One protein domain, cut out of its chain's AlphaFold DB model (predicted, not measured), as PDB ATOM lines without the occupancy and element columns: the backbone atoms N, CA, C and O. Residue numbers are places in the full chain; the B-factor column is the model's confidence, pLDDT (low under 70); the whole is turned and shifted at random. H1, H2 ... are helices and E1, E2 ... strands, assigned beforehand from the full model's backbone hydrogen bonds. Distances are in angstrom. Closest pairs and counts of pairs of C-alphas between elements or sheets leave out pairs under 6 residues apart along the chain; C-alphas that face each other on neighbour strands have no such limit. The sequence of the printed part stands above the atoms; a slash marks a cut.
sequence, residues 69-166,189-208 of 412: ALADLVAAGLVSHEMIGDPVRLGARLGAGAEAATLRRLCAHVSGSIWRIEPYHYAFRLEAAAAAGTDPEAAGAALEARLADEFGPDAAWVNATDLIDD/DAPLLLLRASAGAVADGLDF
ATOM      1  N   ALA A  69     -42.722  55.180 125.642       73.62
ATOM      2  CA  ALA A  69     -41.667  54.204 125.901       73.62
ATOM      3  C   ALA A  69     -40.342  54.837 126.366       73.62
ATOM      4  O   ALA A  69     -39.651  54.260 127.200       73.62
ATOM      5  N   LEU A  70     -39.978  56.022 125.860       78.88
ATOM      6  CA  LEU A  70     -38.777  56.732 126.301       78.88
ATOM      7  C   LEU A  70     -38.937  57.231 127.740       78.88
ATOM      8  O   LEU A  70     -38.020  57.060 128.538       78.88
ATOM      9  N   ALA A  71     -40.101  57.788 128.086       77.56
ATOM     10  CA  ALA A  71     -40.383  58.248 129.445       77.56
ATOM     11  C   ALA A  71     -40.302  57.096 130.460       77.56
ATOM     12  O   ALA A  71     -39.668  57.248 131.502       77.56
ATOM     13  N   ASP A  72     -40.853  55.928 130.124       77.06
ATOM     14  CA  ASP A  72     -40.778  54.734 130.974       77.06
ATOM     15  C   ASP A  72     -39.333  54.226 131.135       77.06
ATOM     16  O   ASP A  72     -38.915  53.841 132.229       77.06
ATOM     17  N   LEU A  73     -38.538  54.254 130.060       78.94
ATOM     18  CA  LEU A  73     -37.127  53.856 130.092       78.94
ATOM     19  C   LEU A  73     -36.258  54.819 130.918       78.94
ATOM     20  O   LEU A  73     -35.346  54.372 131.621       78.94
ATOM     21  N   VAL A  74     -36.536  56.123 130.841       82.75
ATOM     22  CA  VAL A  74     -35.871  57.155 131.648       82.75
ATOM     23  C   VAL A  74     -36.279  57.026 133.115       82.75
ATOM     24  O   VAL A  74     -35.407  56.981 133.978       82.75
ATOM     25  N   ALA A  75     -37.574  56.869 133.406       76.94
ATOM     26  CA  ALA A  75     -38.077  56.679 134.767       76.94
ATOM     27  C   ALA A  75     -37.522  55.408 135.432       76.94
ATOM     28  O   ALA A  75     -37.296  55.386 136.639       76.94
ATOM     29  N   ALA A  76     -37.241  54.364 134.649       72.88
ATOM     30  CA  ALA A  76     -36.587  53.149 135.128       72.88
ATOM     31  C   ALA A  76     -35.053  53.281 135.291       72.88
ATOM     32  O   ALA A  76     -34.391  52.302 135.648       72.88
ATOM     33  N   GLY A  77     -34.456  54.442 134.985       78.56
ATOM     34  CA  GLY A  77     -33.003  54.662 135.039       78.56
ATOM     35  C   GLY A  77     -32.210  53.806 134.038       78.56
ATOM     36  O   GLY A  77     -31.020  53.515 134.232       78.56
ATOM     37  N   LEU A  78     -32.877  53.337 132.979       80.19
ATOM     38  CA  LEU A  78     -32.309  52.429 131.983       80.19
ATOM     39  C   LEU A  78     -31.679  53.168 130.815       80.19
ATOM     40  O   LEU A  78     -30.810  52.610 130.152       80.19
ATOM     41  N   VAL A  79     -32.100  54.403 130.576       85.31
ATOM     42  CA  VAL A  79     -31.620  55.263 129.502       85.31
ATOM     43  C   VAL A  79     -31.055  56.532 130.117       85.31
ATOM     44  O   VAL A  79     -31.559  57.038 131.111       85.31
ATOM     45  N   SER A  80     -29.970  57.008 129.522       87.19
ATOM     46  CA  SER A  80     -29.345  58.291 129.875       87.19
ATOM     47  C   SER A  80     -29.235  59.223 128.675       87.19
ATOM     48  O   SER A  80     -28.967  60.404 128.843       87.19
ATOM     49  N   HIS A  81     -29.345  58.667 127.467       91.62
ATOM     50  CA  HIS A  81     -29.131  59.372 126.221       91.62
ATOM     51  C   HIS A  81     -30.073  58.832 125.151       91.62
ATOM     52  O   HIS A  81     -30.391  57.639 125.117       91.62
ATOM     53  N   GLU A  82     -30.455  59.700 124.235       93.81
ATOM     54  CA  GLU A  82     -31.110  59.331 122.993       93.81
ATOM     55  C   GLU A  82     -30.278  59.788 121.796       93.81
ATOM     56  O   GLU A  82     -29.526  60.756 121.868       93.81
ATOM     57  N   MET A  83     -30.414  59.073 120.684       94.69
ATOM     58  CA  MET A  83     -29.908  59.464 119.381       94.69
ATOM     59  C   MET A  83     -31.069  59.546 118.400       94.69
ATOM     60  O   MET A  83     -31.798  58.569 118.213       94.69
ATOM     61  N   ILE A  84     -31.181  60.682 117.722       93.88
ATOM     62  CA  ILE A  84     -32.141  60.904 116.641       93.88
ATOM     63  C   ILE A  84     -31.349  61.074 115.347       93.88
ATOM     64  O   ILE A  84     -30.453  61.910 115.267       93.88
ATOM     65  N   GLY A  85     -31.638  60.256 114.339       93.56
ATOM     66  CA  GLY A  85     -31.013  60.312 113.019       93.56
ATOM     67  C   GLY A  85     -31.924  60.935 111.961       93.56
ATOM     68  O   GLY A  85     -33.117  60.644 111.930       93.56
ATOM     69  N   ASP A  86     -31.368  61.734 111.048       95.38
ATOM     70  CA  ASP A  86     -32.099  62.231 109.873       95.38
ATOM     71  C   ASP A  86     -32.185  61.117 108.808       95.38
ATOM     72  O   ASP A  86     -31.161  60.760 108.206       95.38
ATOM     73  N   PRO A  87     -33.382  60.572 108.518       92.56
ATOM     74  CA  PRO A  87     -33.537  59.451 107.593       92.56
ATOM     75  C   PRO A  87     -33.104  59.791 106.162       92.56
ATOM     76  O   PRO A  87     -32.618  58.915 105.445       92.56
ATOM     77  N   VAL A  88     -33.247  61.047 105.724       94.25
ATOM     78  CA  VAL A  88     -32.879  61.476 104.368       94.25
ATOM     79  C   VAL A  88     -31.363  61.532 104.236       94.25
ATOM     80  O   VAL A  88     -30.803  61.008 103.270       94.25
ATOM     81  N   ARG A  89     -30.680  62.129 105.217       94.81
ATOM     82  CA  ARG A  89     -29.213  62.234 105.213       94.81
ATOM     83  C   ARG A  89     -28.552  60.877 105.404       94.81
ATOM     84  O   ARG A  89     -27.643  60.529 104.649       94.81
ATOM     85  N   LEU A  90     -29.044  60.083 106.355       92.12
ATOM     86  CA  LEU A  90     -28.559  58.724 106.585       92.12
ATOM     87  C   LEU A  90     -28.833  57.829 105.373       92.12
ATOM     88  O   LEU A  90     -27.945  57.089 104.957       92.12
ATOM     89  N   GLY A  91     -30.005  57.955 104.744       91.94
ATOM     90  CA  GLY A  91     -30.344  57.265 103.500       91.94
ATOM     91  C   GLY A  91     -29.416  57.629 102.338       91.94
ATOM     92  O   GLY A  91     -28.903  56.742 101.660       91.94
ATOM     93  N   ALA A  92     -29.130  58.919 102.139       92.75
ATOM     94  CA  ALA A  92     -28.208  59.380 101.098       92.75
ATOM     95  C   ALA A  92     -26.766  58.880 101.316       92.75
ATOM     96  O   ALA A  92     -26.045  58.621 100.353       92.75
ATOM     97  N   ARG A  93     -26.349  58.740 102.580       92.00
ATOM     98  CA  ARG A  93     -25.001  58.317 102.985       92.00
ATOM     99  C   ARG A  93     -24.812  56.799 102.952       92.00
ATOM    100  O   ARG A  93     -23.765  56.327 102.517       92.00
ATOM    101  N   LEU A  94     -25.781  56.049 103.472       91.69
ATOM    102  CA  LEU A  94     -25.667  54.612 103.753       91.69
ATOM    103  C   LEU A  94     -26.438  53.740 102.750       91.69
ATOM    104  O   LEU A  94     -26.204  52.535 102.695       91.69
ATOM    105  N   GLY A  95     -27.314  54.333 101.937       92.25
ATOM    106  CA  GLY A  95     -28.082  53.636 100.911       92.25
ATOM    107  C   GLY A  95     -29.223  52.783 101.470       92.25
ATOM    108  O   GLY A  95     -29.810  53.074 102.513       92.25
ATOM    109  N   ALA A  96     -29.573  51.718 100.743       86.75
ATOM    110  CA  ALA A  96     -30.610  50.784 101.170       86.75
ATOM    111  C   ALA A  96     -30.208  50.085 102.481       86.75
ATOM    112  O   ALA A  96     -29.095  49.580 102.614       86.75
ATOM    113  N   GLY A  97     -31.122  50.051 103.453       86.69
ATOM    114  CA  GLY A  97     -30.830  49.520 104.787       86.69
ATOM    115  C   GLY A  97     -30.025  50.475 105.676       86.69
ATOM    116  O   GLY A  97     -29.378  50.012 106.618       86.69
ATOM    117  N   ALA A  98     -30.074  51.784 105.392       90.88
ATOM    118  CA  ALA A  98     -29.430  52.826 106.190       90.88
ATOM    119  C   ALA A  98     -29.709  52.677 107.689       90.88
ATOM    120  O   ALA A  98     -28.772  52.714 108.472       90.88
ATOM    121  N   GLU A  99     -30.948  52.389 108.086       91.06
ATOM    122  CA  GLU A  99     -31.307  52.186 109.492       91.06
ATOM    123  C   GLU A  99     -30.506  51.057 110.169       91.06
ATOM    124  O   GLU A  99     -29.891  51.260 111.215       91.06
ATOM    125  N   ALA A 100     -30.428  49.878 109.542       85.25
ATOM    126  CA  ALA A 100     -29.663  48.750 110.075       85.25
ATOM    127  C   ALA A 100     -28.147  49.014 110.071       85.25
ATOM    128  O   ALA A 100     -27.410  48.449 110.881       85.25
ATOM    129  N   ALA A 101     -27.652  49.832 109.139       89.88
ATOM    130  CA  ALA A 101     -26.265  50.283 109.141       89.88
ATOM    131  C   ALA A 101     -26.008  51.292 110.274       89.88
ATOM    132  O   ALA A 101     -25.021  51.139 110.992       89.88
ATOM    133  N   THR A 102     -26.911  52.251 110.489       92.50
ATOM    134  CA  THR A 102     -26.867  53.213 111.597       92.50
ATOM    135  C   THR A 102     -26.856  52.495 112.941       92.50
ATOM    136  O   THR A 102     -25.946  52.719 113.736       92.50
ATOM    137  N   LEU A 103     -27.792  51.567 113.169       90.25
ATOM    138  CA  LEU A 103     -27.862  50.810 114.418       90.25
ATOM    139  C   LEU A 103     -26.595  49.978 114.659       90.25
ATOM    140  O   LEU A 103     -26.087  49.959 115.775       90.25
ATOM    141  N   ARG A 104     -26.039  49.329 113.624       89.69
ATOM    142  CA  ARG A 104     -24.777  48.575 113.749       89.69
ATOM    143  C   ARG A 104     -23.615  49.452 114.199       89.69
ATOM    144  O   ARG A 104     -22.826  49.011 115.029       89.69
ATOM    145  N   ARG A 105     -23.506  50.670 113.665       93.88
ATOM    146  CA  ARG A 105     -22.456  51.609 114.075       93.88
ATOM    147  C   ARG A 105     -22.695  52.137 115.486       93.88
ATOM    148  O   ARG A 105     -21.763  52.159 116.278       93.88
ATOM    149  N   LEU A 106     -23.942  52.440 115.848       92.44
ATOM    150  CA  LEU A 106     -24.286  52.819 117.220       92.44
ATOM    151  C   LEU A 106     -23.920  51.710 118.226       92.44
ATOM    152  O   LEU A 106     -23.277  51.991 119.233       92.44
ATOM    153  N   CYS A 107     -24.226  50.446 117.910       89.38
ATOM    154  CA  CYS A 107     -23.841  49.279 118.720       89.38
ATOM    155  C   CYS A 107     -22.319  49.101 118.859       89.38
ATOM    156  O   CYS A 107     -21.872  48.432 119.785       89.38
ATOM    157  N   ALA A 108     -21.517  49.656 117.944       89.31
ATOM    158  CA  ALA A 108     -20.059  49.607 118.039       89.31
ATOM    159  C   ALA A 108     -19.495  50.642 119.031       89.31
ATOM    160  O   ALA A 108     -18.392  50.450 119.540       89.31
ATOM    161  N   HIS A 109     -20.240  51.717 119.315       89.31
ATOM    162  CA  HIS A 109     -19.811  52.800 120.209       89.31
ATOM    163  C   HIS A 109     -20.438  52.729 121.597       89.31
ATOM    164  O   HIS A 109     -19.799  53.094 122.583       89.31
ATOM    165  N   VAL A 110     -21.686  52.276 121.682       89.19
ATOM    166  CA  VAL A 110     -22.431  52.200 122.935       89.19
ATOM    167  C   VAL A 110     -22.258  50.816 123.542       89.19
ATOM    168  O   VAL A 110     -22.634  49.801 122.961       89.19
ATOM    169  N   SER A 111     -21.702  50.789 124.750       78.38
ATOM    170  CA  SER A 111     -21.614  49.572 125.552       78.38
ATOM    171  C   SER A 111     -22.938  49.361 126.280       78.38
ATOM    172  O   SER A 111     -23.244  50.093 127.215       78.38
ATOM    173  N   GLY A 112     -23.732  48.375 125.860       80.38
ATOM    174  CA  GLY A 112     -24.960  47.993 126.558       80.38
ATOM    175  C   GLY A 112     -26.180  47.880 125.653       80.38
ATOM    176  O   GLY A 112     -26.071  47.707 124.439       80.38
ATOM    177  N   SER A 113     -27.353  47.919 126.280       81.81
ATOM    178  CA  SER A 113     -28.629  47.845 125.577       81.81
ATOM    179  C   SER A 113     -28.895  49.137 124.806       81.81
ATOM    180  O   SER A 113     -28.720  50.238 125.329       81.81
ATOM    181  N   ILE A 114     -29.355  48.973 123.569       87.56
ATOM    182  CA  ILE A 114     -29.898  50.043 122.740       87.56
ATOM    183  C   ILE A 114     -31.347  49.677 122.452       87.56
ATOM    184  O   ILE A 114     -31.632  48.586 121.953       87.56
ATOM    185  N   TRP A 115     -32.249  50.595 122.758       85.19
ATOM    186  CA  TRP A 115     -33.673  50.467 122.509       85.19
ATOM    187  C   TRP A 115     -34.023  51.300 121.284       85.19
ATOM    188  O   TRP A 115     -33.765  52.498 121.245       85.19
ATOM    189  N   ARG A 116     -34.594  50.670 120.261       88.94
ATOM    190  CA  ARG A 116     -35.176  51.397 119.131       88.94
ATOM    191  C   ARG A 116     -36.562  51.876 119.550       88.94
ATOM    192  O   ARG A 116     -37.416  51.040 119.818       88.94
ATOM    193  N   ILE A 117     -36.749  53.188 119.612       85.94
ATOM    194  CA  ILE A 117     -38.025  53.813 119.969       85.94
ATOM    195  C   ILE A 117     -38.880  53.964 118.706       85.94
ATOM    196  O   ILE A 117     -39.995  53.465 118.640       85.94
ATOM    197  N   GLU A 118     -38.296  54.557 117.665       87.38
ATOM    198  CA  GLU A 118     -38.896  54.765 116.343       87.38
ATOM    199  C   GLU A 118     -37.827  54.567 115.251       87.38
ATOM    200  O   GLU A 118     -36.638  54.420 115.567       87.38
ATOM    201  N   PRO A 119     -38.188  54.540 113.951       89.88
ATOM    202  CA  PRO A 119     -37.191  54.517 112.894       89.88
ATOM    203  C   PRO A 119     -36.184  55.663 113.030       89.88
ATOM    204  O   PRO A 119     -36.560  56.830 113.017       89.88
ATOM    205  N   TYR A 120     -34.897  55.319 113.128       92.25
ATOM    206  CA  TYR A 120     -33.792  56.261 113.374       92.25
ATOM    207  C   TYR A 120     -33.810  56.990 114.734       92.25
ATOM    208  O   TYR A 120     -32.969  57.863 114.942       92.25
ATOM    209  N   HIS A 121     -34.671  56.601 115.679       93.19
ATOM    210  CA  HIS A 121     -34.683  57.108 117.055       93.19
ATOM    211  C   HIS A 121     -34.332  55.987 118.030       93.19
ATOM    212  O   HIS A 121     -35.053  54.993 118.162       93.19
ATOM    213  N   TYR A 122     -33.205  56.138 118.715       92.50
ATOM    214  CA  TYR A 122     -32.672  55.130 119.619       92.50
ATOM    215  C   TYR A 122     -32.429  55.724 120.994       92.50
ATOM    216  O   TYR A 122     -31.869  56.802 121.114       92.50
ATOM    217  N   ALA A 123     -32.779  54.983 122.028       92.31
ATOM    218  CA  ALA A 123     -32.464  55.292 123.406       92.31
ATOM    219  C   ALA A 123     -31.387  54.326 123.900       92.31
ATOM    220  O   ALA A 123     -31.359  53.161 123.496       92.31
ATOM    221  N   PHE A 124     -30.479  54.787 124.753       91.12
ATOM    222  CA  PHE A 124     -29.440  53.942 125.331       91.12
ATOM    223  C   PHE A 124     -28.858  54.524 126.617       91.12
ATOM    224  O   PHE A 124     -29.038  55.689 126.985       91.12
ATOM    225  N   ARG A 125     -28.112  53.677 127.322       87.81
ATOM    226  CA  ARG A 125     -27.295  54.105 128.448       87.81
ATOM    227  C   ARG A 125     -25.853  54.228 128.010       87.81
ATOM    228  O   ARG A 125     -25.247  53.244 127.595       87.81
ATOM    229  N   LEU A 126     -25.297  55.426 128.134       85.06
ATOM    230  CA  LEU A 126     -23.854  55.575 128.138       85.06
ATOM    231  C   LEU A 126     -23.399  55.266 129.554       85.06
ATOM    232  O   LEU A 126     -23.613  56.047 130.480       85.06
ATOM    233  N   GLU A 127     -22.789  54.100 129.738       72.88
ATOM    234  CA  GLU A 127     -21.910  53.930 130.881       72.88
ATOM    235  C   GLU A 127     -20.800  54.959 130.692       72.88
ATOM    236  O   GLU A 127     -19.947  54.796 129.818       72.88
ATOM    237  N   ALA A 128     -20.856  56.060 131.452       58.16
ATOM    238  CA  ALA A 128     -19.717  56.949 131.603       58.16
ATOM    239  C   ALA A 128     -18.561  56.024 131.961       58.16
ATOM    240  O   ALA A 128     -18.594  55.397 133.025       58.16
ATOM    241  N   ALA A 129     -17.656  55.803 130.998       46.84
ATOM    242  CA  ALA A 129     -16.632  54.781 131.106       46.84
ATOM    243  C   ALA A 129     -16.034  54.898 132.501       46.84
ATOM    244  O   ALA A 129     -15.737  56.012 132.926       46.84
ATOM    245  N   ALA A 130     -15.929  53.777 133.212       41.59
ATOM    246  CA  ALA A 130     -15.633  53.660 134.641       41.59
ATOM    247  C   ALA A 130     -14.336  54.361 135.143       41.59
ATOM    248  O   ALA A 130     -13.898  54.139 136.269       41.59
ATOM    249  N   ALA A 131     -13.716  55.226 134.342       38.28
ATOM    250  CA  ALA A 131     -12.869  56.323 134.766       38.28
ATOM    251  C   ALA A 131     -13.703  57.415 135.475       38.28
ATOM    252  O   ALA A 131     -14.290  58.305 134.861       38.28
ATOM    253  N   ALA A 132     -13.741  57.299 136.803       43.78
ATOM    254  CA  ALA A 132     -14.124  58.303 137.795       43.78
ATOM    255  C   ALA A 132     -14.335  59.745 137.268       43.78
ATOM    256  O   ALA A 132     -13.373  60.490 137.089       43.78
ATOM    257  N   GLY A 133     -15.599  60.160 137.120       54.22
ATOM    258  CA  GLY A 133     -15.976  61.580 137.065       54.22
ATOM    259  C   GLY A 133     -16.182  62.199 135.681       54.22
ATOM    260  O   GLY A 133     -16.154  63.422 135.579       54.22
ATOM    261  N   THR A 134     -16.390  61.405 134.629       59.53
ATOM    262  CA  THR A 134     -16.774  61.976 133.327       59.53
ATOM    263  C   THR A 134     -18.248  62.383 133.355       59.53
ATOM    264  O   THR A 134     -19.113  61.545 133.609       59.53
ATOM    265  N   ASP A 135     -18.508  63.668 133.118       76.81
ATOM    266  CA  ASP A 135     -19.842  64.265 132.998       76.81
ATOM    267  C   ASP A 135     -20.662  63.559 131.892       76.81
ATOM    268  O   ASP A 135     -20.131  63.380 130.787       76.81
ATOM    269  N   PRO A 136     -21.913  63.123 132.155       73.69
ATOM    270  CA  PRO A 136     -22.802  62.549 131.147       73.69
ATOM    271  C   PRO A 136     -22.883  63.380 129.864       73.69
ATOM    272  O   PRO A 136     -22.778  62.810 128.779       73.69
ATOM    273  N   GLU A 137     -22.953  64.711 129.968       80.56
ATOM    274  CA  GLU A 137     -23.000  65.593 128.795       80.56
ATOM    275  C   GLU A 137     -21.735  65.469 127.934       80.56
ATOM    276  O   GLU A 137     -21.800  65.404 126.705       80.56
ATOM    277  N   ALA A 138     -20.565  65.359 128.570       84.75
ATOM    278  CA  ALA A 138     -19.297  65.188 127.866       84.75
ATOM    279  C   ALA A 138     -19.206  63.822 127.163       84.75
ATOM    280  O   ALA A 138     -18.629  63.722 126.077       84.75
ATOM    281  N   ALA A 139     -19.783  62.771 127.756       84.25
ATOM    282  CA  ALA A 139     -19.872  61.457 127.126       84.25
ATOM    283  C   ALA A 139     -20.816  61.474 125.910       84.25
ATOM    284  O   ALA A 139     -20.459  60.930 124.861       84.25
ATOM    285  N   GLY A 140     -21.967  62.144 126.028       88.00
ATOM    286  CA  GLY A 140     -22.901  62.375 124.926       88.00
ATOM    287  C   GLY A 140     -22.249  63.127 123.764       88.00
ATOM    288  O   GLY A 140     -22.246  62.629 122.638       88.00
ATOM    289  N   ALA A 141     -21.583  64.249 124.047       89.12
ATOM    290  CA  ALA A 141     -20.878  65.047 123.042       89.12
ATOM    291  C   ALA A 141     -19.743  64.267 122.348       89.12
ATOM    292  O   ALA A 141     -19.533  64.387 121.139       89.12
ATOM    293  N   ALA A 142     -19.010  63.430 123.092       91.06
ATOM    294  CA  ALA A 142     -17.968  62.579 122.518       91.06
ATOM    295  C   ALA A 142     -18.540  61.499 121.585       91.06
ATOM    296  O   ALA A 142     -17.920  61.189 120.563       91.06
ATOM    297  N   LEU A 143     -19.703  60.927 121.915       92.31
ATOM    298  CA  LEU A 143     -20.406  60.010 121.021       92.31
ATOM    299  C   LEU A 143     -20.908  60.750 119.776       92.31
ATOM    300  O   LEU A 143     -20.656  60.282 118.667       92.31
ATOM    301  N   GLU A 144     -21.558  61.903 119.941       93.69
ATOM    302  CA  GLU A 144     -22.071  62.711 118.828       93.69
ATOM    303  C   GLU A 144     -20.968  63.047 117.820       93.69
ATOM    304  O   GLU A 144     -21.141  62.826 116.623       93.69
ATOM    305  N   ALA A 145     -19.793  63.473 118.296       93.19
ATOM    306  CA  ALA A 145     -18.647  63.770 117.440       93.19
ATOM    307  C   ALA A 145     -18.202  62.557 116.602       93.19
ATOM    308  O   ALA A 145     -17.964  62.682 115.401       93.19
ATOM    309  N   ARG A 146     -18.147  61.359 117.202       94.44
ATOM    310  CA  ARG A 146     -17.797  60.121 116.478       94.44
ATOM    311  C   ARG A 146     -18.845  59.760 115.429       94.44
ATOM    312  O   ARG A 146     -18.499  59.357 114.320       94.44
ATOM    313  N   LEU A 147     -20.125  59.907 115.766       93.62
ATOM    314  CA  LEU A 147     -21.214  59.645 114.828       93.62
ATOM    315  C   LEU A 147     -21.223  60.668 113.685       93.62
ATOM    316  O   LEU A 147     -21.471  60.288 112.540       93.62
ATOM    317  N   ALA A 148     -20.890  61.931 113.957       93.62
ATOM    318  CA  ALA A 148     -20.743  62.968 112.941       93.62
ATOM    319  C   ALA A 148     -19.595  62.664 111.961       93.62
ATOM    320  O   ALA A 148     -19.770  62.834 110.752       93.62
ATOM    321  N   ASP A 149     -18.459  62.138 112.434       94.75
ATOM    322  CA  ASP A 149     -17.358  61.692 111.563       94.75
ATOM    323  C   ASP A 149     -17.792  60.541 110.632       94.75
ATOM    324  O   ASP A 149     -17.427  60.477 109.452       94.75
ATOM    325  N   GLU A 150     -18.618  59.627 111.140       94.56
ATOM    326  CA  GLU A 150     -19.056  58.436 110.418       94.56
ATOM    327  C   GLU A 150     -20.207  58.696 109.433       94.56
ATOM    328  O   GLU A 150     -20.188  58.225 108.280       94.56
ATOM    329  N   PHE A 151     -21.230  59.423 109.875       94.25
ATOM    330  CA  PHE A 151     -22.467  59.670 109.134       94.25
ATOM    331  C   PHE A 151     -22.464  60.996 108.373       94.25
ATOM    332  O   PHE A 151     -23.192  61.129 107.390       94.25
ATOM    333  N   GLY A 152     -21.587  61.923 108.748       92.75
ATOM    334  CA  GLY A 152     -21.585  63.306 108.292       92.75
ATOM    335  C   GLY A 152     -22.225  64.243 109.324       92.75
ATOM    336  O   GLY A 152     -23.030  63.801 110.150       92.75
ATOM    337  N   PRO A 153     -21.888  65.545 109.272       91.38
ATOM    338  CA  PRO A 153     -22.462  66.533 110.177       91.38
ATOM    339  C   PRO A 153     -23.984  66.626 109.991       91.38
ATOM    340  O   PRO A 153     -24.507  66.515 108.875       91.38
ATOM    341  N   ASP A 154     -24.693  66.803 111.103       90.94
ATOM    342  CA  ASP A 154     -26.157  66.881 111.200       90.94
ATOM    343  C   ASP A 154     -26.924  65.659 110.649       90.94
ATOM    344  O   ASP A 154     -28.099  65.762 110.302       90.94
ATOM    345  N   ALA A 155     -26.281  64.493 110.517       91.94
ATOM    346  CA  ALA A 155     -26.979  63.252 110.172       91.94
ATOM    347  C   ALA A 155     -27.540  62.519 111.405       91.94
ATOM    348  O   ALA A 155     -28.456  61.707 111.267       91.94
ATOM    349  N   ALA A 156     -26.988  62.789 112.589       93.19
ATOM    350  CA  ALA A 156     -27.441  62.259 113.868       93.19
ATOM    351  C   ALA A 156     -27.148  63.270 114.982       93.19
ATOM    352  O   ALA A 156     -26.110  63.928 114.942       93.19
ATOM    353  N   TRP A 157     -28.045  63.343 115.961       94.50
ATOM    354  CA  TRP A 157     -27.924  64.158 117.171       94.50
ATOM    355  C   TRP A 157     -28.011  63.253 118.390       94.50
ATOM    356  O   TRP A 157     -28.824  62.326 118.386       94.50
ATOM    357  N   VAL A 158     -27.186  63.505 119.406       92.62
ATOM    358  CA  VAL A 158     -27.203  62.763 120.675       92.62
ATOM    359  C   VAL A 158     -27.538  63.730 121.798       92.62
ATOM    360  O   VAL A 158     -26.791  64.671 122.037       92.62
ATOM    361  N   ASN A 159     -28.628  63.467 122.510       90.00
ATOM    362  CA  ASN A 159     -29.049  64.275 123.649       90.00
ATOM    363  C   ASN A 159     -28.972  63.438 124.922       90.00
ATOM    364  O   ASN A 159     -29.324  62.256 124.908       90.00
ATOM    365  N   ALA A 160     -28.537  64.046 126.023       87.31
ATOM    366  CA  ALA A 160     -28.796  63.484 127.340       87.31
ATOM    367  C   ALA A 160     -30.310  63.523 127.591       87.31
ATOM    368  O   ALA A 160     -30.971  64.517 127.298       87.31
ATOM    369  N   THR A 161     -30.863  62.429 128.103       81.75
ATOM    370  CA  THR A 161     -32.224  62.438 128.638       81.75
ATOM    371  C   THR A 161     -32.151  63.006 130.042       81.75
ATOM    372  O   THR A 161     -31.316  62.532 130.815       81.75
ATOM    373  N   ASP A 162     -33.014  63.967 130.378       73.56
ATOM    374  CA  ASP A 162     -33.141  64.461 131.748       73.56
ATOM    375  C   ASP A 162     -33.439  63.266 132.661       73.56
ATOM    376  O   ASP A 162     -34.547  62.722 132.675       73.56
ATOM    377  N   LEU A 163     -32.412  62.791 133.368       56.75
ATOM    378  CA  LEU A 163     -32.593  61.797 134.409       56.75
ATOM    379  C   LEU A 163     -33.467  62.472 135.461       56.75
ATOM    380  O   LEU A 163     -33.157  63.577 135.900       56.75
ATOM    381  N   ILE A 164     -34.571  61.828 135.838       49.62
ATOM    382  CA  ILE A 164     -35.353  62.276 136.988       49.62
ATOM    383  C   ILE A 164     -34.375  62.304 138.160       49.62
ATOM    384  O   ILE A 164     -33.839  61.258 138.525       49.62
ATOM    385  N   ASP A 165     -34.089  63.494 138.689       45.41
ATOM    386  CA  ASP A 165     -33.170  63.646 139.808       45.41
ATOM    387  C   ASP A 165     -33.621  62.709 140.937       45.41
ATOM    388  O   ASP A 165     -34.711  62.868 141.497       45.41
ATOM    389  N   ASP A 166     -32.754  61.765 141.324       42.72
ATOM    390  CA  ASP A 166     -32.951  60.865 142.475       42.72
ATOM    391  C   ASP A 166     -33.288  61.643 143.772       42.72
ATOM    392  O   ASP A 166     -33.764  61.078 144.759       42.72
ATOM    393  N   ASP A 189     -38.863  46.493 141.357       49.78
ATOM    394  CA  ASP A 189     -39.576  47.410 140.473       49.78
ATOM    395  C   ASP A 189     -38.703  47.776 139.274       49.78
ATOM    396  O   ASP A 189     -39.154  47.676 138.135       49.78
ATOM    397  N   ALA A 190     -37.410  48.040 139.480       46.12
ATOM    398  CA  ALA A 190     -36.482  48.310 138.379       46.12
ATOM    399  C   ALA A 190     -36.302  47.108 137.408       46.12
ATOM    400  O   ALA A 190     -36.418  47.300 136.192       46.12
ATOM    401  N   PRO A 191     -36.087  45.855 137.867       47.38
ATOM    402  CA  PRO A 191     -36.075  44.675 136.993       47.38
ATOM    403  C   PRO A 191     -37.394  44.404 136.247       47.38
ATOM    404  O   PRO A 191     -37.368  43.946 135.102       47.38
ATOM    405  N   LEU A 192     -38.549  44.656 136.869       49.44
ATOM    406  CA  LEU A 192     -39.860  44.431 136.248       49.44
ATOM    407  C   LEU A 192     -40.229  45.545 135.261       49.44
ATOM    408  O   LEU A 192     -40.772  45.244 134.196       49.44
ATOM    409  N   LEU A 193     -39.878  46.798 135.559       53.41
ATOM    410  CA  LEU A 193     -39.969  47.919 134.621       53.41
ATOM    411  C   LEU A 193     -39.069  47.685 133.403       53.41
ATOM    412  O   LEU A 193     -39.516  47.877 132.277       53.41
ATOM    413  N   LEU A 194     -37.858  47.146 133.597       53.34
ATOM    414  CA  LEU A 194     -36.976  46.715 132.506       53.34
ATOM    415  C   LEU A 194     -37.620  45.644 131.620       53.34
ATOM    416  O   LEU A 194     -37.542  45.739 130.394       53.34
ATOM    417  N   LEU A 195     -38.249  44.627 132.212       51.91
ATOM    418  CA  LEU A 195     -38.929  43.572 131.456       51.91
ATOM    419  C   LEU A 195     -40.156  44.106 130.704       51.91
ATOM    420  O   LEU A 195     -40.347  43.739 129.547       51.91
ATOM    421  N   ARG A 196     -40.946  45.001 131.314       57.97
ATOM    422  CA  ARG A 196     -42.100  45.654 130.669       57.97
ATOM    423  C   ARG A 196     -41.668  46.570 129.522       57.97
ATOM    424  O   ARG A 196     -42.191  46.430 128.421       57.97
ATOM    425  N   ALA A 197     -40.682  47.435 129.744       53.91
ATOM    426  CA  ALA A 197     -40.170  48.347 128.723       53.91
ATOM    427  C   ALA A 197     -39.499  47.589 127.567       53.91
ATOM    428  O   ALA A 197     -39.704  47.919 126.400       53.91
ATOM    429  N   SER A 198     -38.765  46.511 127.870       54.91
ATOM    430  CA  SER A 198     -38.192  45.639 126.837       54.91
ATOM    431  C   SER A 198     -39.278  44.907 126.052       54.91
ATOM    432  O   SER A 198     -39.173  44.815 124.836       54.91
ATOM    433  N   ALA A 199     -40.333  44.416 126.711       56.91
ATOM    434  CA  ALA A 199     -41.448  43.750 126.041       56.91
ATOM    435  C   ALA A 199     -42.248  44.707 125.141       56.91
ATOM    436  O   ALA A 199     -42.573  44.323 124.022       56.91
ATOM    437  N   GLY A 200     -42.507  45.943 125.583       57.09
ATOM    438  CA  GLY A 200     -43.173  46.971 124.774       57.09
ATOM    439  C   GLY A 200     -42.342  47.380 123.554       57.09
ATOM    440  O   GLY A 200     -42.824  47.315 122.429       57.09
ATOM    441  N   ALA A 201     -41.053  47.676 123.753       54.00
ATOM    442  CA  ALA A 201     -40.146  48.032 122.657       54.00
ATOM    443  C   ALA A 201     -39.959  46.890 121.634       54.00
ATOM    444  O   ALA A 201     -39.813  47.133 120.437       54.00
ATOM    445  N   VAL A 202     -39.973  45.635 122.095       58.00
ATOM    446  CA  VAL A 202     -39.926  44.438 121.239       58.00
ATOM    447  C   VAL A 202     -41.246  44.262 120.486       58.00
ATOM    448  O   VAL A 202     -41.205  44.046 119.278       58.00
ATOM    449  N   ALA A 203     -42.393  44.374 121.160       54.56
ATOM    450  CA  ALA A 203     -43.709  44.177 120.553       54.56
ATOM    451  C   ALA A 203     -44.023  45.228 119.476       54.56
ATOM    452  O   ALA A 203     -44.446  44.863 118.383       54.56
ATOM    453  N   ASP A 204     -43.746  46.504 119.744       54.22
ATOM    454  CA  ASP A 204     -44.066  47.589 118.809       54.22
ATOM    455  C   ASP A 204     -42.987  47.762 117.723       54.22
ATOM    456  O   ASP A 204     -43.267  48.164 116.592       54.22
ATOM    457  N   GLY A 205     -41.731  47.438 118.047       53.97
ATOM    458  CA  GLY A 205     -40.585  47.705 117.183       53.97
ATOM    459  C   GLY A 205     -40.253  46.602 116.177       53.97
ATOM    460  O   GLY A 205     -39.819  46.926 115.068       53.97
ATOM    461  N   LEU A 206     -40.409  45.317 116.529       51.78
ATOM    462  CA  LEU A 206     -39.889  44.201 115.716       51.78
ATOM    463  C   LEU A 206     -40.735  43.867 114.491       51.78
ATOM    464  O   LEU A 206     -40.153  43.560 113.450       51.78
ATOM    465  N   ASP A 207     -42.059  43.996 114.571       51.28
ATOM    466  CA  ASP A 207     -42.951  43.705 113.437       51.28
ATOM    467  C   ASP A 207     -42.697  44.643 112.239       51.28
ATOM    468  O   ASP A 207     -42.957  44.285 111.090       51.28
ATOM    469  N   PHE A 208     -42.099  45.817 112.482       54.06
ATOM    470  CA  PHE A 208     -41.774  46.818 111.460       54.06
ATOM    471  C   PHE A 208     -40.286  46.901 111.078       54.06
ATOM    472  O   PHE A 208     -39.941  47.597 110.123       54.06
TER     473      PHE A 208
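Overview. This is residues 69 to 166 and 189 to 208 of the 412 residues of an uncharacterized protein of Amaricoccus macauensis (UniProt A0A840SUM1). A strongly twisted, four-stranded antiparallel sheet forms the core, with H3 and H4 over one face and the short H1 over part of the other. H2 sits past one end of the strands, and the long H5 runs by the E2 edge, where it packs on H1; residues 130 to 135 stick out as a loop. The printed part has 118 residues, with five named helices and four named strands in the order H1 E1 H2 H3 E2 E3 H4 E4 H5. The sheet's order is E2 - E3 - E1 - E4, and the class is mixed, helices and strands. The whole is compact, with a radius of gyration of the C-alphas of 14.3 A, and flat, spanning 42 by 38 by 20 A.

Along the chain. H1, residues 69 to 75, begins at C-alpha 69 (-41.667, 54.204, 125.901). E1 is residues 81 to 85, 13.4 A long; H2 is residues 87 to 94, and H3 is residues 98 to 109, 17.0 A long. E2, residues 114 to 118, and E3, residues 121 to 124, form a hairpin. H4, residues 136 to 151, is 22.2 A long, and E4 is residues 156 to 160, 13.6 A long. H5, residues 189 to 206, is 25.0 A long and ends at C-alpha 206 (-39.889, 44.201, 115.716).

Arrangement. In the sheet, N 115 and O 123 of E2 and E3 are 2.8 A apart, N 83 and O 122 of E1 and E3 2.7 A, and N 82 and O 159 of E1 and E4 2.9 A, each within hydrogen-bond range. E1, H2 H3, E2 and E3, H4, E4 are split strand-helix-strand units, each with another strand between its two strands that run the same way; both crossovers are right-handed. H4 runs along E4 at a height over the sheet of 7.3 A, with the C-alphas of Glu 144 and Val 158 closest, 5.5 A. H3, on the same face, lies over E3 at a height of 9.3 A. H1 is on the opposite face, over E3 at 9.8 A. H5 only grazes the sheet with residues 197 to 206, and touches H1 with residues 193 to 201 alone, at a shallow tilt of 17 degrees, opposite ways; the closest C-alphas, of Leu 73 and Ala 197, are 6.4 A apart. H2 touches H3, about perpendicular at 76 degrees, with the C-alphas of Gly 91 and Ala 98 closest, 5.3 A. In H1, H2, H3, H4 and H5 every O i to N i+4 pair is within hydrogen-bond range.

Size, cuts and confidence. The C-alphas farthest apart, those of Ala 92 and Asp 189, are 42.7 A apart. Residues 167 to 188 are not printed, and C-alphas 166 and 189 are 15.1 A apart across this cut. The link from E3 to H4 is long, with 11 residues. The mean pLDDT of the printed part is 78.5; residues 128 to 134, 163 to 166 and 189 to 208 are under 70.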